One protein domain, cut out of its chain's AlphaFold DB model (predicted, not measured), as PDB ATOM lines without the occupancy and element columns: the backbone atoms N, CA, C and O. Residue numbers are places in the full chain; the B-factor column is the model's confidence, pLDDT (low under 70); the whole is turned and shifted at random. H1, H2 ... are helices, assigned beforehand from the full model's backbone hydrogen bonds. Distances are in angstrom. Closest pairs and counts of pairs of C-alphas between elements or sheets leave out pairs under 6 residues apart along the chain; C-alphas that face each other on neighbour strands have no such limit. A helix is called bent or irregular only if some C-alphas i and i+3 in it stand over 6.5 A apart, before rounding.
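Overview. This is residues 8 to 163 of the 168 residues of the protein "TLC domain-containing protein" of Paroedura picta (UniProt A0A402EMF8). Five helices form a splayed up-and-down bundle, each running against the one before: H3, H4 and H5 follow its long axis, while the hairpin of H1 and H2 slants away. H2, H3, H4 and H5 touch in a ring, and H1 packs on H2 and on residues 60 to 67 of H3. The printed part has 156 residues with five named helices and no named strand, all helix in class; it is compact, with a radius of gyration of the C-alphas of 17.3 A, and spans 54 by 37 by 32 A.

Along the chain. H1, residues 8 to 30, begins at C-alpha 8 (79.963, 34.564, 9.914) and is 32.3 A long. H2, residues 33 to 56, is 32.1 A; it is irregular, with C-alphas 35 and 38 7.5 A apart, and has a kink of 35 degrees near residue 40. H3, residues 60 to 84, is 36.3 A and H4, residues 92 to 121, 42.8 A. H5, residues 128 to 163, is 53.0 A and ends at C-alpha 163 (37.385, 54.221, -3.626).

Arrangement. H1 and H2 form a hairpin at a shallow tilt of 26 degrees, their closest C-alphas, Val 17 and Ile 47, 6.3 A apart. H2 touches H3 with residues 50 to 54 alone, closest at Leu 50 and Ala 63, C-alphas 6.0 A apart. H3 touches H4, closest at Val 69 and Arg 108, C-alphas 5.9 A apart. H4 touches H5 with residues 112 to 119 alone, closest at Thr 116 and Met 138, C-alphas 7.0 A apart. H5 touches H2 with residues 130 to 144 alone, opposite ways at 37 degrees, only just a steep tilt; their closest C-alphas, Val 45 and Gly 137, are 6.2 A apart. H3 and H5 are apart. Every O i to N i+4 pair is within hydrogen-bond range in H1, H3 and H4; 18 of 20 are in H2 and 30 of 32 in H5.

Size, cuts and confidence. The farthest C-alphas, Asn 125 and Cys 163, are 54.4 A apart. The printed part has no cut and no long link; residues 84 to 92 stand free. Mean pLDDT of the printed part is 75.7, with 46 residues under 70, among them 75 to 99 and 155 to 163.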
ATOM      1  N   ALA A   8      81.285  34.750  10.494       77.19
ATOM      2  CA  ALA A   8      79.963  34.564   9.914       77.19
ATOM      3  C   ALA A   8      79.465  35.853   9.241       77.19
ATOM      4  O   ALA A   8      79.150  35.811   8.060       77.19
ATOM      5  N   ALA A   9      79.474  37.006   9.923       80.31
ATOM      6  CA  ALA A   9      79.039  38.259   9.298       80.31
ATOM      7  C   ALA A   9      79.974  38.725   8.190       80.31
ATOM      8  O   ALA A   9      79.510  39.280   7.209       80.31
ATOM      9  N   HIS A  10      81.280  38.502   8.328       81.81
ATOM     10  CA  HIS A  10      82.211  38.873   7.271       81.81
ATOM     11  C   HIS A  10      81.980  38.037   6.001       81.81
ATOM     12  O   HIS A  10      81.973  38.579   4.899       81.81
ATOM     13  N   ARG A  11      81.695  36.734   6.154       84.81
ATOM     14  CA  ARG A  11      81.275  35.868   5.042       84.81
ATOM     15  C   ARG A  11      79.921  36.278   4.468       84.81
ATOM     16  O   ARG A  11      79.801  36.352   3.255       84.81
ATOM     17  N   LEU A  12      78.935  36.580   5.316       86.12
ATOM     18  CA  LEU A  12      77.627  37.074   4.873       86.12
ATOM     19  C   LEU A  12      77.768  38.378   4.086       86.12
ATOM     20  O   LEU A  12      77.220  38.478   3.001       86.12
ATOM     21  N   LEU A  13      78.568  39.325   4.582       86.81
ATOM     22  CA  LEU A  13      78.863  40.580   3.898       86.81
ATOM     23  C   LEU A  13      79.503  40.333   2.528       86.81
ATOM     24  O   LEU A  13      79.061  40.919   1.549       86.81
ATOM     25  N   GLY A  14      80.495  39.442   2.442       86.50
ATOM     26  CA  GLY A  14      81.119  39.076   1.166       86.50
ATOM     27  C   GLY A  14      80.128  38.455   0.175       86.50
ATOM     28  O   GLY A  14      80.101  38.841  -0.991       86.50
ATOM     29  N   VAL A  15      79.264  37.549   0.647       88.81
ATOM     30  CA  VAL A  15      78.193  36.953  -0.170       88.81
ATOM     31  C   VAL A  15      77.196  38.019  -0.628       88.81
ATOM     32  O   VAL A  15      76.842  38.047  -1.803       88.81
ATOM     33  N   SER A  16      76.779  38.925   0.257       89.31
ATOM     34  CA  SER A  16      75.868  40.020  -0.082       89.31
ATOM     35  C   SER A  16      76.474  40.974  -1.108       89.31
ATOM     36  O   SER A  16      75.793  41.327  -2.062       89.31
ATOM     37  N   VAL A  17      77.750  41.354  -0.970       89.38
ATOM     38  CA  VAL A  17      78.446  42.190  -1.964       89.38
ATOM     39  C   VAL A  17      78.475  41.494  -3.326       89.38
ATOM     40  O   VAL A  17      78.152  42.124  -4.328       89.38
ATOM     41  N   GLY A  18      78.788  40.196  -3.368       89.50
ATOM     42  CA  GLY A  18      78.748  39.414  -4.606       89.50
ATOM     43  C   GLY A  18      77.356  39.380  -5.242       89.50
ATOM     44  O   GLY A  18      77.226  39.581  -6.446       89.50
ATOM     45  N   TYR A  19      76.311  39.197  -4.430       89.62
ATOM     46  CA  TYR A  19      74.924  39.248  -4.889       89.62
ATOM     47  C   TYR A  19      74.556  40.620  -5.472       89.62
ATOM     48  O   TYR A  19      74.028  40.673  -6.576       89.62
ATOM     49  N   PHE A  20      74.896  41.726  -4.797       88.12
ATOM     50  CA  PHE A  20      74.617  43.072  -5.312       88.12
ATOM     51  C   PHE A  20      75.350  43.369  -6.622       88.12
ATOM     52  O   PHE A  20      74.785  44.006  -7.504       88.12
ATOM     53  N   VAL A  21      76.593  42.902  -6.772       88.06
ATOM     54  CA  VAL A  21      77.334  43.044  -8.034       88.06
ATOM     55  C   VAL A  21      76.647  42.264  -9.153       88.06
ATOM     56  O   VAL A  21      76.491  42.791 -10.251       88.06
ATOM     57  N   GLN A  22      76.204  41.037  -8.876       89.31
ATOM     58  CA  GLN A  22      75.473  40.231  -9.850       89.31
ATOM     59  C   GLN A  22      74.146  40.889 -10.255       89.31
ATOM     60  O   GLN A  22      73.831  40.934 -11.441       89.31
ATOM     61  N   ASP A  23      73.395  41.420  -9.291       85.50
ATOM     62  CA  ASP A  23      72.124  42.107  -9.528       85.50
ATOM     63  C   ASP A  23      72.318  43.403 -10.335       85.50
ATOM     64  O   ASP A  23      71.612  43.650 -11.310       85.50
ATOM     65  N   PHE A  24      73.370  44.173 -10.036       86.31
ATOM     66  CA  PHE A  24      73.757  45.342 -10.827       86.31
ATOM     67  C   PHE A  24      74.087  44.981 -12.282       86.31
ATOM     68  O   PHE A  24      73.682  45.691 -13.202       86.31
ATOM     69  N   ILE A  25      74.811  43.878 -12.497       86.75
ATOM     70  CA  ILE A  25      75.134  43.374 -13.836       86.75
ATOM     71  C   ILE A  25      73.853  42.960 -14.571       86.75
ATOM     72  O   ILE A  25      73.665  43.360 -15.718       86.75
ATOM     73  N   ASP A  26      72.955  42.215 -13.923       86.19
ATOM     74  CA  ASP A  26      71.676  41.812 -14.521       86.19
ATOM     75  C   ASP A  26      70.834  43.031 -14.920       86.19
ATOM     76  O   ASP A  26      70.387  43.136 -16.064       86.19
ATOM     77  N   MET A  27      70.715  44.021 -14.034       82.12
ATOM     78  CA  MET A  27      70.019  45.275 -14.329       82.12
ATOM     79  C   MET A  27      70.650  46.039 -15.496       82.12
ATOM     80  O   MET A  27      69.923  46.618 -16.302       82.12
ATOM     81  N   LEU A  28      71.980  46.034 -15.617       82.81
ATOM     82  CA  LEU A  28      72.687  46.727 -16.693       82.81
ATOM     83  C   LEU A  28      72.415  46.100 -18.068       82.81
ATOM     84  O   LEU A  28      72.313  46.820 -19.061       82.81
ATOM     85  N   PHE A  29      72.309  44.772 -18.134       82.25
ATOM     86  CA  PHE A  29      72.117  44.048 -19.392       82.25
ATOM     87  C   PHE A  29      70.646  43.828 -19.758       82.25
ATOM     88  O   PHE A  29      70.328  43.759 -20.945       82.25
ATOM     89  N   ASN A  30      69.753  43.716 -18.773       77.31
ATOM     90  CA  ASN A  30      68.404  43.184 -18.975       77.31
ATOM     91  C   ASN A  30      67.275  44.224 -18.788       77.31
ATOM     92  O   ASN A  30      66.152  43.992 -19.238       77.31
ATOM     93  N   GLN A  31      67.532  45.383 -18.162       71.38
ATOM     94  CA  GLN A  31      66.514  46.417 -17.905       71.38
ATOM     95  C   GLN A  31      66.630  47.621 -18.854       71.38
ATOM     96  O   GLN A  31      67.713  48.022 -19.279       71.38
ATOM     97  N   LYS A  32      65.497  48.268 -19.165       68.62
ATOM     98  CA  LYS A  32      65.494  49.524 -19.933       68.62
ATOM     99  C   LYS A  32      66.080  50.649 -19.078       68.62
ATOM    100  O   LYS A  32      65.471  51.045 -18.086       68.62
ATOM    101  N   PHE A  33      67.212  51.208 -19.511       60.69
ATOM    102  CA  PHE A  33      67.954  52.247 -18.790       60.69
ATOM    103  C   PHE A  33      67.061  53.372 -18.240       60.69
ATOM    104  O   PHE A  33      67.132  53.643 -17.048       60.69
ATOM    105  N   CYS A  34      66.166  53.964 -19.046       57.50
ATOM    106  CA  CYS A  34      65.338  55.119 -18.645       57.50
ATOM    107  C   CYS A  34      64.518  54.941 -17.356       57.50
ATOM    108  O   CYS A  34      64.380  55.905 -16.612       57.50
ATOM    109  N   GLU A  35      64.001  53.745 -17.074       59.94
ATOM    110  CA  GLU A  35      63.184  53.501 -15.873       59.94
ATOM    111  C   GLU A  35      64.035  53.038 -14.679       59.94
ATOM    112  O   GLU A  35      63.641  53.207 -13.527       59.94
ATOM    113  N   CYS A  36      65.223  52.479 -14.940       69.94
ATOM    114  CA  CYS A  36      66.067  51.835 -13.931       69.94
ATOM    115  C   CYS A  36      67.214  52.725 -13.417       69.94
ATOM    116  O   CYS A  36      67.861  52.368 -12.439       69.94
ATOM    117  N   TRP A  37      67.470  53.898 -14.014       76.19
ATOM    118  CA  TRP A  37      68.580  54.782 -13.609       76.19
ATOM    119  C   TRP A  37      68.607  55.098 -12.106       76.19
ATOM    120  O   TRP A  37      69.679  55.103 -11.504       76.19
ATOM    121  N   GLU A  38      67.444  55.322 -11.488       76.62
ATOM    122  CA  GLU A  38      67.341  55.588 -10.046       76.62
ATOM    123  C   GLU A  38      67.796  54.370  -9.220       76.62
ATOM    124  O   GLU A  38      68.592  54.505  -8.293       76.62
ATOM    125  N   LEU A  39      67.361  53.166  -9.594       78.50
ATOM    126  CA  LEU A  39      67.703  51.923  -8.897       78.50
ATOM    127  C   LEU A  39      69.161  51.502  -9.143       78.50
ATOM    128  O   LEU A  39      69.851  51.051  -8.231       78.50
ATOM    129  N   LEU A  40      69.660  51.724 -10.354       83.06
ATOM    130  CA  LEU A  40      71.034  51.430 -10.742       83.06
ATOM    131  C   LEU A  40      72.025  52.344 -10.005       83.06
ATOM    132  O   LEU A  40      73.078  51.892  -9.552       83.06
ATOM    133  N   PHE A  41      71.662  53.616  -9.805       83.94
ATOM    134  CA  PHE A  41      72.431  54.539  -8.971       83.94
ATOM    135  C   PHE A  41      72.413  54.137  -7.489       83.94
ATOM    136  O   PHE A  41      73.439  54.203  -6.818       83.94
ATOM    137  N   HIS A  42      71.279  53.650  -6.986       85.94
ATOM    138  CA  HIS A  42      71.176  53.132  -5.623       85.94
ATOM    139  C   HIS A  42      72.122  51.943  -5.407       85.94
ATOM    140  O   HIS A  42      72.920  51.934  -4.468       85.94
ATOM    141  N   HIS A  43      72.075  50.950  -6.301       86.62
ATOM    142  CA  HIS A  43      72.933  49.769  -6.213       86.62
ATOM    143  C   HIS A  43      74.412  50.098  -6.378       86.62
ATOM    144  O   HIS A  43      75.220  49.551  -5.632       86.62
ATOM    145  N   SER A  44      74.784  51.045  -7.244       86.50
ATOM    146  CA  SER A  44      76.190  51.450  -7.359       86.50
ATOM    147  C   SER A  44      76.732  52.026  -6.042       86.50
ATOM    148  O   SER A  44      77.803  51.622  -5.586       86.50
ATOM    149  N   VAL A  45      75.969  52.892  -5.368       86.69
ATOM    150  CA  VAL A  45      76.364  53.502  -4.089       86.69
ATOM    151  C   VAL A  45      76.448  52.460  -2.974       86.69
ATOM    152  O   VAL A  45      77.407  52.464  -2.198       86.69
ATOM    153  N   VAL A  46      75.487  51.537  -2.909       87.12
ATOM    154  CA  VAL A  46      75.480  50.447  -1.922       87.12
ATOM    155  C   VAL A  46      76.663  49.496  -2.138       87.12
ATOM    156  O   VAL A  46      77.342  49.160  -1.168       87.12
ATOM    157  N   ILE A  47      76.980  49.127  -3.384       89.19
ATOM    158  CA  ILE A  47      78.135  48.279  -3.723       89.19
ATOM    159  C   ILE A  47      79.444  48.956  -3.320       89.19
ATOM    160  O   ILE A  47      80.295  48.315  -2.706       89.19
ATOM    161  N   VAL A  48      79.608  50.249  -3.612       88.25
ATOM    162  CA  VAL A  48      80.814  50.998  -3.230       88.25
ATOM    163  C   VAL A  48      80.947  51.073  -1.708       88.25
ATOM    164  O   VAL A  48      82.021  50.804  -1.175       88.25
ATOM    165  N   CYS A  49      79.864  51.377  -0.991       85.94
ATOM    166  CA  CYS A  49      79.878  51.501   0.467       85.94
ATOM    167  C   CYS A  49      80.142  50.154   1.170       85.94
ATOM    168  O   CYS A  49      81.018  50.059   2.034       85.94
ATOM    169  N   LEU A  50      79.439  49.090   0.767       86.69
ATOM    170  CA  LEU A  50      79.609  47.746   1.331       86.69
ATOM    171  C   LEU A  50      80.936  47.105   0.911       86.69
ATOM    172  O   LEU A  50      81.595  46.481   1.740       86.69
ATOM    173  N   GLY A  51      81.356  47.291  -0.341       85.81
ATOM    174  CA  GLY A  51      82.645  46.825  -0.850       85.81
ATOM    175  C   GLY A  51      83.813  47.495  -0.130       85.81
ATOM    176  O   GLY A  51      84.752  46.823   0.290       85.81
ATOM    177  N   PHE A  52      83.721  48.803   0.120       85.06
ATOM    178  CA  PHE A  52      84.711  49.524   0.914       85.06
ATOM    179  C   PHE A  52      84.759  49.013   2.366       85.06
ATOM    180  O   PHE A  52      85.841  48.729   2.881       85.06
ATOM    181  N   ALA A  53      83.608  48.810   3.016       83.19
ATOM    182  CA  ALA A  53      83.551  48.235   4.365       83.19
ATOM    183  C   ALA A  53      84.105  46.797   4.429       83.19
ATOM    184  O   ALA A  53      84.713  46.408   5.431       83.19
ATOM    185  N   PHE A  54      83.931  46.016   3.359       83.50
ATOM    186  CA  PHE A  54      84.498  44.677   3.226       83.50
ATOM    187  C   PHE A  54      86.031  44.715   3.146       83.50
ATOM    188  O   PHE A  54      86.683  44.030   3.932       83.50
ATOM    189  N   VAL A  55      86.604  45.562   2.281       82.44
ATOM    190  CA  VAL A  55      88.064  45.696   2.088       82.44
ATOM    191  C   VAL A  55      88.765  46.228   3.337       82.44
ATOM    192  O   VAL A  55      89.849  45.772   3.688       82.44
ATOM    193  N   VAL A  56      88.157  47.186   4.038       78.88
ATOM    194  CA  VAL A  56      88.765  47.800   5.229       78.88
ATOM    195  C   VAL A  56      88.708  46.860   6.447       78.88
ATOM    196  O   VAL A  56      89.388  47.104   7.442       78.88
ATOM    197  N   HIS A  57      87.910  45.780   6.404       73.25
ATOM    198  CA  HIS A  57      87.667  44.836   7.514       73.25
ATOM    199  C   HIS A  57      87.265  45.502   8.850       73.25
ATOM    200  O   HIS A  57      87.231  44.864   9.907       73.25
ATOM    201  N   ARG A  58      86.916  46.789   8.820       68.12
ATOM    202  CA  ARG A  58      86.486  47.607   9.953       68.12
ATOM    203  C   ARG A  58      85.048  48.036   9.695       68.12
ATOM    204  O   ARG A  58      84.644  48.203   8.553       68.12
ATOM    205  N   TYR A  59      84.276  48.216  10.766       73.56
ATOM    206  CA  TYR A  59      82.872  48.641  10.689       73.56
ATOM    207  C   TYR A  59      81.917  47.597  10.076       73.56
ATOM    208  O   TYR A  59      80.850  47.945   9.579       73.56
ATOM    209  N   ILE A  60      82.235  46.298  10.208       74.38
ATOM    210  CA  ILE A  60      81.359  45.186   9.779       74.38
ATOM    211  C   ILE A  60      79.959  45.300  10.410       74.38
ATOM    212  O   ILE A  60      78.970  44.992   9.760       74.38
ATOM    213  N   GLY A  61      79.849  45.806  11.644       78.88
ATOM    214  CA  GLY A  61      78.551  46.072  12.279       78.88
ATOM    215  C   GLY A  61      77.707  47.113  11.532       78.88
ATOM    216  O   GLY A  61      76.514  46.899  11.344       78.88
ATOM    217  N   PHE A  62      78.324  48.192  11.037       78.56
ATOM    218  CA  PHE A  62      77.636  49.188  10.207       78.56
ATOM    219  C   PHE A  62      77.195  48.595   8.875       78.56
ATOM    220  O   PHE A  62      76.058  48.803   8.465       78.56
ATOM    221  N   ALA A  63      78.061  47.801   8.244       83.38
ATOM    222  CA  ALA A  63      77.720  47.100   7.014       83.38
ATOM    223  C   ALA A  63      76.551  46.120   7.220       83.38
ATOM    224  O   ALA A  63      75.650  46.064   6.394       83.38
ATOM    225  N   MET A  64      76.501  45.403   8.349       83.44
ATOM    226  CA  MET A  64      75.394  44.494   8.674       83.44
ATOM    227  C   MET A  64      74.072  45.232   8.913       83.44
ATOM    228  O   MET A  64      73.032  44.778   8.445       83.44
ATOM    229  N   VAL A  65      74.092  46.376   9.608       83.31
ATOM    230  CA  VAL A  65      72.888  47.209   9.780       83.31
ATOM    231  C   VAL A  65      72.425  47.770   8.433       83.31
ATOM    232  O   VAL A  65      71.235  47.720   8.139       83.31
ATOM    233  N   ALA A  66      73.350  48.226   7.583       83.94
ATOM    234  CA  ALA A  66      73.034  48.681   6.230       83.94
ATOM    235  C   ALA A  66      72.415  47.559   5.372       83.94
ATOM    236  O   ALA A  66      71.399  47.780   4.718       83.94
ATOM    237  N   LEU A  67      72.957  46.338   5.443       84.69
ATOM    238  CA  LEU A  67      72.389  45.157   4.784       84.69
ATOM    239  C   LEU A  67      70.981  44.822   5.285       84.69
ATOM    240  O   LEU A  67      70.105  44.489   4.490       84.69
ATOM    241  N   LEU A  68      70.737  44.919   6.594       82.38
ATOM    242  CA  LEU A  68      69.426  44.638   7.180       82.38
ATOM    243  C   LEU A  68      68.357  45.620   6.682       82.38
ATOM    244  O   LEU A  68      67.213  45.237   6.433       82.38
ATOM    245  N   VAL A  69      68.724  46.891   6.525       77.56
ATOM    246  CA  VAL A  69      67.846  47.919   5.955       77.56
ATOM    247  C   VAL A  69      67.505  47.607   4.499       77.56
ATOM    248  O   VAL A  69      66.368  47.825   4.081       77.56
ATOM    249  N   GLU A  70      68.454  47.051   3.753       79.75
ATOM    250  CA  GLU A  70      68.251  46.692   2.353       79.75
ATOM    251  C   GLU A  70      67.375  45.448   2.183       79.75
ATOM    252  O   GLU A  70      66.492  45.403   1.337       79.75
ATOM    253  N   ILE A  71      67.501  44.456   3.061       74.38
ATOM    254  CA  ILE A  71      66.591  43.303   3.048       74.38
ATOM    255  C   ILE A  71      65.137  43.742   3.325       74.38
ATOM    256  O   ILE A  71      64.196  43.222   2.722       74.38
ATOM    257  N   ASN A  72      64.937  44.743   4.190       74.44
ATOM    258  CA  ASN A  72      63.610  45.302   4.460       74.44
ATOM    259  C   ASN A  72      62.974  45.983   3.231       74.44
ATOM    260  O   ASN A  72      61.751  45.942   3.088       74.44
ATOM    261  N   SER A  73      63.762  46.585   2.331       73.50
ATOM    262  CA  SER A  73      63.237  47.175   1.089       73.50
ATOM    263  C   SER A  73      62.807  46.088   0.094       73.50
ATOM    264  O   SER A  73      61.736  46.202  -0.504       73.50
ATOM    265  N   VAL A  74      63.557  44.982  -0.018       74.81
ATOM    266  CA  VAL A  74      63.223  43.834  -0.887       74.81
ATOM    267  C   VAL A  74      61.888  43.203  -0.495       74.81
ATOM    268  O   VAL A  74      61.047  42.955  -1.360       74.81
ATOM    269  N   PHE A  75      61.634  43.004   0.802       69.62
ATOM    270  CA  PHE A  75      60.336  42.504   1.273       69.62
ATOM    271  C   PHE A  75      59.177  43.437   0.900       69.62
ATOM    272  O   PHE A  75      58.068  42.979   0.612       69.62
ATOM    273  N   LEU A  76      59.430  44.745   0.861       67.19
ATOM    274  CA  LEU A  76      58.445  45.742   0.458       67.19
ATOM    275  C   LEU A  76      58.195  45.727  -1.058       67.19
ATOM    276  O   LEU A  76      57.042  45.798  -1.477       67.19
ATOM    277  N   HIS A  77      59.232  45.550  -1.877       69.75
ATOM    278  CA  HIS A  77      59.078  45.340  -3.319       69.75
ATOM    279  C   HIS A  77      58.333  44.044  -3.633       69.75
ATOM    280  O   HIS A  77      57.387  44.061  -4.419       69.75
ATOM    281  N   LEU A  78      58.696  42.940  -2.973       68.00
ATOM    282  CA  LEU A  78      58.024  41.651  -3.120       68.00
ATOM    283  C   LEU A  78      56.535  41.779  -2.802       68.00
ATOM    284  O   LEU A  78      55.691  41.323  -3.571       68.00
ATOM    285  N   ARG A  79      56.201  42.478  -1.715       67.06
ATOM    286  CA  ARG A  79      54.821  42.817  -1.389       67.06
ATOM    287  C   ARG A  79      54.164  43.579  -2.539       67.06
ATOM    288  O   ARG A  79      53.147  43.109  -3.028       67.06
ATOM    289  N   SER A  80      54.725  44.695  -3.001       65.06
ATOM    290  CA  SER A  80      54.164  45.473  -4.120       65.06
ATOM    291  C   SER A  80      53.979  44.650  -5.407       65.06
ATOM    292  O   SER A  80      53.045  44.891  -6.170       65.06
ATOM    293  N   ILE A  81      54.809  43.633  -5.644       68.56
ATOM    294  CA  ILE A  81      54.649  42.693  -6.763       68.56
ATOM    295  C   ILE A  81      53.477  41.732  -6.518       68.56
ATOM    296  O   ILE A  81      52.616  41.595  -7.385       68.56
ATOM    297  N   LEU A  82      53.371  41.129  -5.326       65.75
ATOM    298  CA  LEU A  82      52.212  40.304  -4.937       65.75
ATOM    299  C   LEU A  82      50.896  41.094  -5.012       65.75
ATOM    300  O   LEU A  82      49.835  40.555  -5.324       65.75
ATOM    301  N   GLN A  83      50.975  42.389  -4.740       63.69
ATOM    302  CA  GLN A  83      49.883  43.339  -4.849       63.69
ATOM    303  C   GLN A  83      49.442  43.570  -6.308       63.69
ATOM    304  O   GLN A  83      48.240  43.615  -6.582       63.69
ATOM    305  N   MET A  84      50.390  43.682  -7.246       59.34
ATOM    306  CA  MET A  84      50.111  43.749  -8.690       59.34
ATOM    307  C   MET A  84      49.585  42.420  -9.250       59.34
ATOM    308  O   MET A  84      48.833  42.430 -10.218       59.34
ATOM    309  N   ALA A  85      49.895  41.293  -8.604       68.56
ATOM    310  CA  ALA A  85      49.405  39.962  -8.970       68.56
ATOM    311  C   ALA A  85      47.918  39.704  -8.626       68.56
ATOM    312  O   ALA A  85      47.439  38.584  -8.777       68.56
ATOM    313  N   GLY A  86      47.166  40.716  -8.175       61.06
ATOM    314  CA  GLY A  86      45.704  40.635  -8.056       61.06
ATOM    315  C   GLY A  86      45.161  40.121  -6.718       61.06
ATOM    316  O   GLY A  86      43.948  40.021  -6.561       61.06
ATOM    317  N   LEU A  87      46.004  39.894  -5.702       57.09
ATOM    318  CA  LEU A  87      45.571  39.574  -4.324       57.09
ATOM    319  C   LEU A  87      45.006  40.797  -3.550       57.09
ATOM    320  O   LEU A  87      45.014  40.842  -2.320       57.09
ATOM    321  N   SER A  88      44.539  41.827  -4.257       53.66
ATOM    322  CA  SER A  88      44.250  43.166  -3.724       53.66
ATOM    323  C   SER A  88      42.806  43.390  -3.261       53.66
ATOM    324  O   SER A  88      42.478  44.474  -2.783       53.66
ATOM    325  N   HIS A  89      41.942  42.378  -3.361       55.53
ATOM    326  CA  HIS A  89      40.487  42.545  -3.266       55.53
ATOM    327  C   HIS A  89      39.891  42.611  -1.843       55.53
ATOM    328  O   HIS A  89      38.674  42.543  -1.693       55.53
ATOM    329  N   THR A  90      40.699  42.747  -0.784       61.09
ATOM    330  CA  THR A  90      40.202  42.746   0.609       61.09
ATOM    331  C   THR A  90      40.634  43.985   1.405       61.09
ATOM    332  O   THR A  90      41.758  44.448   1.254       61.09
ATOM    333  N   PRO A  91      39.804  44.516   2.324       59.22
ATOM    334  CA  PRO A  91      40.149  45.688   3.148       59.22
ATOM    335  C   PRO A  91      41.369  45.459   4.063       59.22
ATOM    336  O   PRO A  91      42.098  46.400   4.385       59.22
ATOM    337  N   TYR A  92      41.659  44.200   4.406       57.78
ATOM    338  CA  TYR A  92      42.867  43.775   5.128       57.78
ATOM    339  C   TYR A  92      44.165  44.133   4.397       57.78
ATOM    340  O   TYR A  92      45.197  44.384   5.024       57.78
ATOM    341  N   TYR A  93      44.114  44.229   3.073       60.44
ATOM    342  CA  TYR A  93      45.240  44.615   2.239       60.44
ATOM    343  C   TYR A  93      45.740  46.028   2.555       60.44
ATOM    344  O   TYR A  93      46.948  46.257   2.640       60.44
ATOM    345  N   ARG A  94      44.814  46.974   2.759       61.16
ATOM    346  CA  ARG A  94      45.124  48.394   2.958       61.16
ATOM    347  C   ARG A  94      45.789  48.634   4.309       61.16
ATOM    348  O   ARG A  94      46.803  49.323   4.379       61.16
ATOM    349  N   VAL A  95      45.284  47.978   5.352       62.34
ATOM    350  CA  VAL A  95      45.881  48.000   6.696       62.34
ATOM    351  C   VAL A  95      47.258  47.348   6.680       62.34
ATOM    352  O   VAL A  95      48.223  47.932   7.158       62.34
ATOM    353  N   THR A  96      47.384  46.180   6.049       65.44
ATOM    354  CA  THR A  96      48.675  45.494   5.943       65.44
ATOM    355  C   THR A  96      49.684  46.366   5.181       65.44
ATOM    356  O   THR A  96      50.871  46.316   5.494       65.44
ATOM    357  N   SER A  97      49.239  47.164   4.193       66.12
ATOM    358  CA  SER A  97      50.107  48.020   3.356       66.12
ATOM    359  C   SER A  97      50.623  49.193   4.147       66.12
ATOM    360  O   SER A  97      51.828  49.429   4.182       66.12
ATOM    361  N   LEU A  98      49.720  49.827   4.890       66.50
ATOM    362  CA  LEU A  98      50.046  50.905   5.801       66.50
ATOM    363  C   LEU A  98      50.992  50.442   6.915       66.50
ATOM    364  O   LEU A  98      51.952  51.140   7.222       66.50
ATOM    365  N   VAL A  99      50.776  49.248   7.476       69.81
ATOM    366  CA  VAL A  99      51.667  48.673   8.494       69.81
ATOM    367  C   VAL A  99      53.054  48.421   7.909       69.81
ATOM    368  O   VAL A  99      54.035  48.866   8.489       69.81
ATOM    369  N   ASN A 100      53.164  47.801   6.733       70.94
ATOM    370  CA  ASN A 100      54.466  47.541   6.113       70.94
ATOM    371  C   ASN A 100      55.202  48.827   5.701       70.94
ATOM    372  O   ASN A 100      56.420  48.912   5.843       70.94
ATOM    373  N   LEU A 101      54.461  49.847   5.262       69.44
ATOM    374  CA  LEU A 101      54.985  51.191   5.027       69.44
ATOM    375  C   LEU A 101      55.465  51.840   6.332       69.44
ATOM    376  O   LEU A 101      56.536  52.440   6.364       69.44
ATOM    377  N   SER A 102      54.709  51.698   7.423       66.81
ATOM    378  CA  SER A 102      55.093  52.242   8.728       66.81
ATOM    379  C   SER A 102      56.369  51.590   9.251       66.81
ATOM    380  O   SER A 102      57.286  52.288   9.678       66.81
ATOM    381  N   THR A 103      56.491  50.268   9.113       75.25
ATOM    382  CA  THR A 103      57.693  49.521   9.483       75.25
ATOM    383  C   THR A 103      58.879  49.966   8.636       75.25
ATOM    384  O   THR A 103      59.954  50.204   9.175       75.25
ATOM    385  N   TYR A 104      58.685  50.180   7.333       72.81
ATOM    386  CA  TYR A 104      59.713  50.739   6.457       72.81
ATOM    387  C   TYR A 104      60.197  52.113   6.932       72.81
ATOM    388  O   TYR A 104      61.399  52.316   7.066       72.81
ATOM    389  N   VAL A 105      59.287  53.041   7.240       68.00
ATOM    390  CA  VAL A 105      59.646  54.387   7.717       68.00
ATOM    391  C   VAL A 105      60.393  54.303   9.044       68.00
ATOM    392  O   VAL A 105      61.463  54.892   9.187       68.00
ATOM    393  N   VAL A 106      59.859  53.542  10.000       72.25
ATOM    394  CA  VAL A 106      60.422  53.437  11.347       72.25
ATOM    395  C   VAL A 106      61.785  52.769  11.308       72.25
ATOM    396  O   VAL A 106      62.725  53.321  11.866       72.25
ATOM    397  N   PHE A 107      61.939  51.634  10.630       74.75
ATOM    398  CA  PHE A 107      63.236  50.972  10.565       74.75
ATOM    399  C   PHE A 107      64.215  51.768   9.705       74.75
ATOM    400  O   PHE A 107      65.277  52.113  10.206       74.75
ATOM    401  N   ARG A 108      63.859  52.147   8.470       79.12
ATOM    402  CA  ARG A 108      64.793  52.760   7.509       79.12
ATOM    403  C   ARG A 108      65.203  54.177   7.895       79.12
ATOM    404  O   ARG A 108      66.398  54.468   7.893       79.12
ATOM    405  N   LEU A 109      64.264  55.062   8.248       78.50
ATOM    406  CA  LEU A 109      64.622  56.435   8.631       78.50
ATOM    407  C   LEU A 109      65.317  56.472   9.987       78.50
ATOM    408  O   LEU A 109      66.271  57.231  10.138       78.50
ATOM    409  N   SER A 110      64.908  55.640  10.950       81.38
ATOM    410  CA  SER A 110      65.573  55.622  12.258       81.38
ATOM    411  C   SER A 110      66.983  55.050  12.160       81.38
ATOM    412  O   SER A 110      67.893  55.616  12.760       81.38
ATOM    413  N   THR A 111      67.212  53.989  11.375       81.75
ATOM    414  CA  THR A 111      68.571  53.473  11.153       81.75
ATOM    415  C   THR A 111      69.432  54.466  10.395       81.75
ATOM    416  O   THR A 111      70.590  54.647  10.755       81.75
ATOM    417  N   LEU A 112      68.885  55.148   9.383       81.12
ATOM    418  CA  LEU A 112      69.631  56.136   8.607       81.12
ATOM    419  C   LEU A 112      69.965  57.361   9.473       81.12
ATOM    420  O   LEU A 112      71.111  57.794   9.507       81.12
ATOM    421  N   ALA A 113      69.014  57.858  10.267       83.19
ATOM    422  CA  ALA A 113      69.247  58.935  11.228       83.19
ATOM    423  C   ALA A 113      70.276  58.540  12.297       83.19
ATOM    424  O   ALA A 113      71.155  59.334  12.639       83.19
ATOM    425  N   TRP A 114      70.204  57.304  12.797       85.44
ATOM    426  CA  TRP A 114      71.177  56.766  13.742       85.44
ATOM    427  C   TRP A 114      72.577  56.660  13.123       85.44
ATOM    428  O   TRP A 114      73.540  57.113  13.740       85.44
ATOM    429  N   MET A 115      72.691  56.155  11.890       80.69
ATOM    430  CA  MET A 115      73.957  56.079  11.154       80.69
ATOM    431  C   MET A 115      74.546  57.470  10.895       80.69
ATOM    432  O   MET A 115      75.730  57.674  11.156       80.69
ATOM    433  N   THR A 116      73.735  58.449  10.473       81.81
ATOM    434  CA  THR A 116      74.185  59.839  10.279       81.81
ATOM    435  C   THR A 116      74.679  60.433  11.591       81.81
ATOM    436  O   THR A 116      75.770  60.997  11.647       81.81
ATOM    437  N   ARG A 117      73.906  60.280  12.672       83.69
ATOM    438  CA  ARG A 117      74.277  60.800  13.992       83.69
ATOM    439  C   ARG A 117      75.578  60.180  14.489       83.69
ATOM    440  O   ARG A 117      76.426  60.893  15.014       83.69
ATOM    441  N   TRP A 118      75.745  58.872  14.322       82.56
ATOM    442  CA  TRP A 118      76.966  58.187  14.731       82.56
ATOM    443  C   TRP A 118      78.181  58.655  13.925       82.56
ATOM    444  O   TRP A 118      79.239  58.883  14.511       82.56
ATOM    445  N   LEU A 119      78.020  58.857  12.613       79.62
ATOM    446  CA  LEU A 119      79.082  59.337  11.728       79.62
ATOM    447  C   LEU A 119      79.545  60.755  12.099       79.62
ATOM    448  O   LEU A 119      80.744  61.011  12.122       79.62
ATOM    449  N   VAL A 120      78.613  61.646  12.454       79.06
ATOM    450  CA  VAL A 120      78.919  63.017  12.908       79.06
ATOM    451  C   VAL A 120      79.640  63.016  14.258       79.06
ATOM    452  O   VAL A 120      80.595  63.759  14.451       79.06
ATOM    453  N   LEU A 121      79.218  62.162  15.194       78.56
ATOM    454  CA  LEU A 121      79.822  62.094  16.529       78.56
ATOM    455  C   LEU A 121      81.221  61.463  16.536       78.56
ATOM    456  O   LEU A 121      82.008  61.754  17.428       78.56
ATOM    457  N   ASN A 122      81.536  60.604  15.566       74.44
ATOM    458  CA  ASN A 122      82.819  59.902  15.488       74.44
ATOM    459  C   ASN A 122      83.747  60.469  14.404       74.44
ATOM    460  O   ASN A 122      84.705  59.797  14.023       74.44
ATOM    461  N   TRP A 123      83.488  61.688  13.917       71.62
ATOM    462  CA  TRP A 123      84.214  62.271  12.784       71.62
ATOM    463  C   TRP A 123      85.736  62.360  13.010       71.62
ATOM    464  O   TRP A 123      86.495  62.143  12.072       71.62
ATOM    465  N   GLU A 124      86.186  62.579  14.251       70.12
ATOM    466  CA  GLU A 124      87.619  62.693  14.585       70.12
ATOM    467  C   GLU A 124      88.346  61.344  14.683       70.12
ATOM    468  O   GLU A 124      89.559  61.279  14.510       70.12
ATOM    469  N   ASN A 125      87.620  60.252  14.939       69.12
ATOM    470  CA  ASN A 125      88.205  58.926  15.177       69.12
ATOM    471  C   ASN A 125      88.218  58.031  13.927       69.12
ATOM    472  O   ASN A 125      88.764  56.925  13.958       69.12
ATOM    473  N   ILE A 126      87.590  58.471  12.834       73.00
ATOM    474  CA  ILE A 126      87.420  57.683  11.611       73.00
ATOM    475  C   ILE A 126      88.417  58.175  10.551       73.00
ATOM    476  O   ILE A 126      88.518  59.377  10.314       73.00
ATOM    477  N   PRO A 127      89.137  57.275   9.855       80.62
ATOM    478  CA  PRO A 127      89.999  57.674   8.747       80.62
ATOM    479  C   PRO A 127      89.197  58.406   7.662       80.62
ATOM    480  O   PRO A 127      88.113  57.962   7.270       80.62
ATOM    481  N   LEU A 128      89.765  59.499   7.138       76.69
ATOM    482  CA  LEU A 128      89.102  60.433   6.217       76.69
ATOM    483  C   LEU A 128      88.402  59.727   5.041       76.69
ATOM    484  O   LEU A 128      87.292  60.095   4.674       76.69
ATOM    485  N   ALA A 129      89.009  58.672   4.490       74.81
ATOM    486  CA  ALA A 129      88.431  57.900   3.388       74.81
ATOM    487  C   ALA A 129      87.083  57.248   3.751       74.81
ATOM    488  O   ALA A 129      86.125  57.342   2.989       74.81
ATOM    489  N   THR A 130      86.977  56.628   4.931       76.88
ATOM    490  CA  THR A 130      85.722  56.015   5.399       76.88
ATOM    491  C   THR A 130      84.672  57.074   5.704       76.88
ATOM    492  O   THR A 130      83.498  56.882   5.391       76.88
ATOM    493  N   TYR A 131      85.096  58.204   6.272       80.50
ATOM    494  CA  TYR A 131      84.206  59.326   6.543       80.50
ATOM    495  C   TYR A 131      83.615  59.900   5.249       80.50
ATOM    496  O   TYR A 131      82.398  60.022   5.143       80.50
ATOM    497  N   MET A 132      84.442  60.158   4.231       81.81
ATOM    498  CA  MET A 132      83.988  60.686   2.939       81.81
ATOM    499  C   MET A 132      83.022  59.732   2.231       81.81
ATOM    500  O   MET A 132      81.955  60.161   1.795       81.81
ATOM    501  N   VAL A 133      83.348  58.435   2.162       83.00
ATOM    502  CA  VAL A 133      82.460  57.422   1.563       83.00
ATOM    503  C   VAL A 133      81.129  57.351   2.318       83.00
ATOM    504  O   VAL A 133      80.072  57.316   1.689       83.00
ATOM    505  N   GLY A 134      81.163  57.396   3.654       81.50
ATOM    506  CA  GLY A 134      79.964  57.414   4.490       81.50
ATOM    507  C   GLY A 134      79.106  58.659   4.265       81.50
ATOM    508  O   GLY A 134      77.910  58.536   4.030       81.50
ATOM    509  N   VAL A 135      79.696  59.856   4.279       83.81
ATOM    510  CA  VAL A 135      78.962  61.119   4.086       83.81
ATOM    511  C   VAL A 135      78.336  61.180   2.697       83.81
ATOM    512  O   VAL A 135      77.151  61.489   2.585       83.81
ATOM    513  N   VAL A 136      79.090  60.839   1.649       85.31
ATOM    514  CA  VAL A 136      78.583  60.814   0.268       85.31
ATOM    515  C   VAL A 136      77.472  59.775   0.123       85.31
ATOM    516  O   VAL A 136      76.410  60.088  -0.417       85.31
ATOM    517  N   GLY A 137      77.667  58.571   0.668       84.12
ATOM    518  CA  GLY A 137      76.648  57.522   0.668       84.12
ATOM    519  C   GLY A 137      75.361  57.970   1.360       84.12
ATOM    520  O   GLY A 137      74.281  57.847   0.794       84.12
ATOM    521  N   MET A 138      75.452  58.569   2.547       84.12
ATOM    522  CA  MET A 138      74.280  59.046   3.291       84.12
ATOM    523  C   MET A 138      73.582  60.217   2.589       84.12
ATOM    524  O   MET A 138      72.353  60.241   2.520       84.12
ATOM    525  N   ALA A 139      74.346  61.157   2.024       84.88
ATOM    526  CA  ALA A 139      73.812  62.301   1.287       84.88
ATOM    527  C   ALA A 139      73.006  61.881   0.050       84.88
ATOM    528  O   ALA A 139      72.052  62.563  -0.313       84.88
ATOM    529  N   ILE A 140      73.358  60.751  -0.563       83.88
ATOM    530  CA  ILE A 140      72.639  60.175  -1.701       83.88
ATOM    531  C   ILE A 140      71.452  59.315  -1.240       83.88
ATOM    532  O   ILE A 140      70.345  59.448  -1.759       83.88
ATOM    533  N   MET A 141      71.643  58.462  -0.234       82.38
ATOM    534  CA  MET A 141      70.614  57.516   0.215       82.38
ATOM    535  C   MET A 141      69.396  58.210   0.840       82.38
ATOM    536  O   MET A 141      68.272  57.732   0.688       82.38
ATOM    537  N   ILE A 142      69.581  59.341   1.530       83.12
ATOM    538  CA  ILE A 142      68.485  60.115   2.138       83.12
ATOM    539  C   ILE A 142      67.456  60.585   1.087       83.12
ATOM    540  O   ILE A 142      66.290  60.201   1.207       83.12
ATOM    541  N   PRO A 143      67.821  61.375   0.058       81.06
ATOM    542  CA  PRO A 143      66.861  61.865  -0.928       81.06
ATOM    543  C   PRO A 143      66.222  60.737  -1.741       81.06
ATOM    544  O   PRO A 143      65.022  60.794  -1.997       81.06
ATOM    545  N   MET A 144      66.965  59.677  -2.075       79.56
ATOM    546  CA  MET A 144      66.402  58.511  -2.772       79.56
ATOM    547  C   MET A 144      65.315  57.821  -1.939       79.56
ATOM    548  O   MET A 144      64.231  57.521  -2.441       79.56
ATOM    549  N   ASN A 145      65.549  57.653  -0.635       78.00
ATOM    550  CA  ASN A 145      64.557  57.087   0.278       78.00
ATOM    551  C   ASN A 145      63.315  57.972   0.431       78.00
ATOM    552  O   ASN A 145      62.212  57.440   0.580       78.00
ATOM    553  N   ILE A 146      63.478  59.296   0.361       78.88
ATOM    554  CA  ILE A 146      62.370  60.259   0.381       78.88
ATOM    555  C   ILE A 146      61.551  60.165  -0.912       78.88
ATOM    556  O   ILE A 146      60.326  60.106  -0.847       78.88
ATOM    557  N   VAL A 147      62.195  60.104  -2.082       79.81
ATOM    558  CA  VAL A 147      61.502  59.984  -3.378       79.81
ATOM    559  C   VAL A 147      60.707  58.681  -3.452       79.81
ATOM    560  O   VAL A 147      59.521  58.716  -3.785       79.81
ATOM    561  N   LEU A 148      61.311  57.552  -3.073       73.38
ATOM    562  CA  LEU A 148      60.631  56.256  -2.994       73.38
ATOM    563  C   LEU A 148      59.424  56.305  -2.051       73.38
ATOM    564  O   LEU A 148      58.348  55.819  -2.402       73.38
ATOM    565  N   PHE A 149      59.574  56.945  -0.889       73.06
ATOM    566  CA  PHE A 149      58.481  57.126   0.062       73.06
ATOM    567  C   PHE A 149      57.344  57.972  -0.524       73.06
ATOM    568  O   PHE A 149      56.188  57.564  -0.466       73.06
ATOM    569  N   CYS A 150      57.659  59.104  -1.155       73.69
ATOM    570  CA  CYS A 150      56.671  59.963  -1.805       73.69
ATOM    571  C   CYS A 150      55.941  59.250  -2.952       73.69
ATOM    572  O   CYS A 150      54.726  59.397  -3.089       73.69
ATOM    573  N   ARG A 151      56.650  58.453  -3.764       73.62
ATOM    574  CA  ARG A 151      56.045  57.633  -4.827       73.62
ATOM    575  C   ARG A 151      55.072  56.604  -4.247       73.62
ATOM    576  O   ARG A 151      53.957  56.484  -4.757       73.62
ATOM    577  N   LEU A 152      55.456  55.915  -3.169       68.94
ATOM    578  CA  LEU A 152      54.585  54.953  -2.488       68.94
ATOM    579  C   LEU A 152      53.355  55.635  -1.888       68.94
ATOM    580  O   LEU A 152      52.232  55.197  -2.123       68.94
ATOM    581  N   LEU A 153      53.563  56.743  -1.176       69.00
ATOM    582  CA  LEU A 153      52.498  57.502  -0.529       69.00
ATOM    583  C   LEU A 153      51.496  58.023  -1.562       69.00
ATOM    584  O   LEU A 153      50.290  57.923  -1.361       69.00
ATOM    585  N   ARG A 154      51.977  58.494  -2.716       70.44
ATOM    586  CA  ARG A 154      51.117  58.898  -3.831       70.44
ATOM    587  C   ARG A 154      50.320  57.718  -4.391       70.44
ATOM    588  O   ARG A 154      49.137  57.894  -4.662       70.44
ATOM    589  N   SER A 155      50.927  56.540  -4.542       65.56
ATOM    590  CA  SER A 155      50.234  55.331  -5.012       65.56
ATOM    591  C   SER A 155      49.126  54.887  -4.047       65.56
ATOM    592  O   SER A 155      47.991  54.666  -4.475       65.56
ATOM    593  N   ASP A 156      49.412  54.856  -2.742       66.56
ATOM    594  CA  ASP A 156      48.452  54.459  -1.705       66.56
ATOM    595  C   ASP A 156      47.337  55.507  -1.505       66.56
ATOM    596  O   ASP A 156      46.159  55.150  -1.397       66.56
ATOM    597  N   CYS A 157      47.661  56.807  -1.523       63.38
ATOM    598  CA  CYS A 157      46.674  57.889  -1.425       63.38
ATOM    599  C   CYS A 157      45.780  57.991  -2.673       63.38
ATOM    600  O   CYS A 157      44.578  58.214  -2.533       63.38
ATOM    601  N   LEU A 158      46.318  57.795  -3.883       58.97
ATOM    602  CA  LEU A 158      45.513  57.787  -5.114       58.97
ATOM    603  C   LEU A 158      44.541  56.604  -5.140       58.97
ATOM    604  O   LEU A 158      43.370  56.791  -5.461       58.97
ATOM    605  N   LYS A 159      44.976  55.411  -4.712       55.47
ATOM    606  CA  LYS A 159      44.079  54.253  -4.553       55.47
ATOM    607  C   LYS A 159      42.999  54.489  -3.496       55.47
ATOM    608  O   LYS A 159      41.872  54.037  -3.666       55.47
ATOM    609  N   SER A 160      43.319  55.218  -2.423       50.91
ATOM    610  CA  SER A 160      42.326  55.630  -1.427       50.91
ATOM    611  C   SER A 160      41.273  56.580  -1.994       50.91
ATOM    612  O   SER A 160      40.110  56.452  -1.631       50.91
ATOM    613  N   GLY A 161      41.675  57.547  -2.823       51.84
ATOM    614  CA  GLY A 161      40.772  58.563  -3.368       51.84
ATOM    615  C   GLY A 161      39.843  58.042  -4.466       51.84
ATOM    616  O   GLY A 161      38.765  58.595  -4.653       51.84
ATOM    617  N   GLN A 162      40.229  56.976  -5.174       49.00
ATOM    618  CA  GLN A 162      39.361  56.330  -6.165       49.00
ATOM    619  C   GLN A 162      38.174  55.623  -5.491       49.00
ATOM    620  O   GLN A 162      37.039  55.795  -5.913       49.00
ATOM    621  N   CYS A 163      38.424  54.932  -4.373       45.59
ATOM    622  CA  CYS A 163      37.385  54.221  -3.626       45.59
ATOM    623  C   CYS A 163      36.347  55.159  -2.985       45.59
ATOM    624  O   CYS A 163      35.248  54.712  -2.701       45.59
TER     625      CYS A 163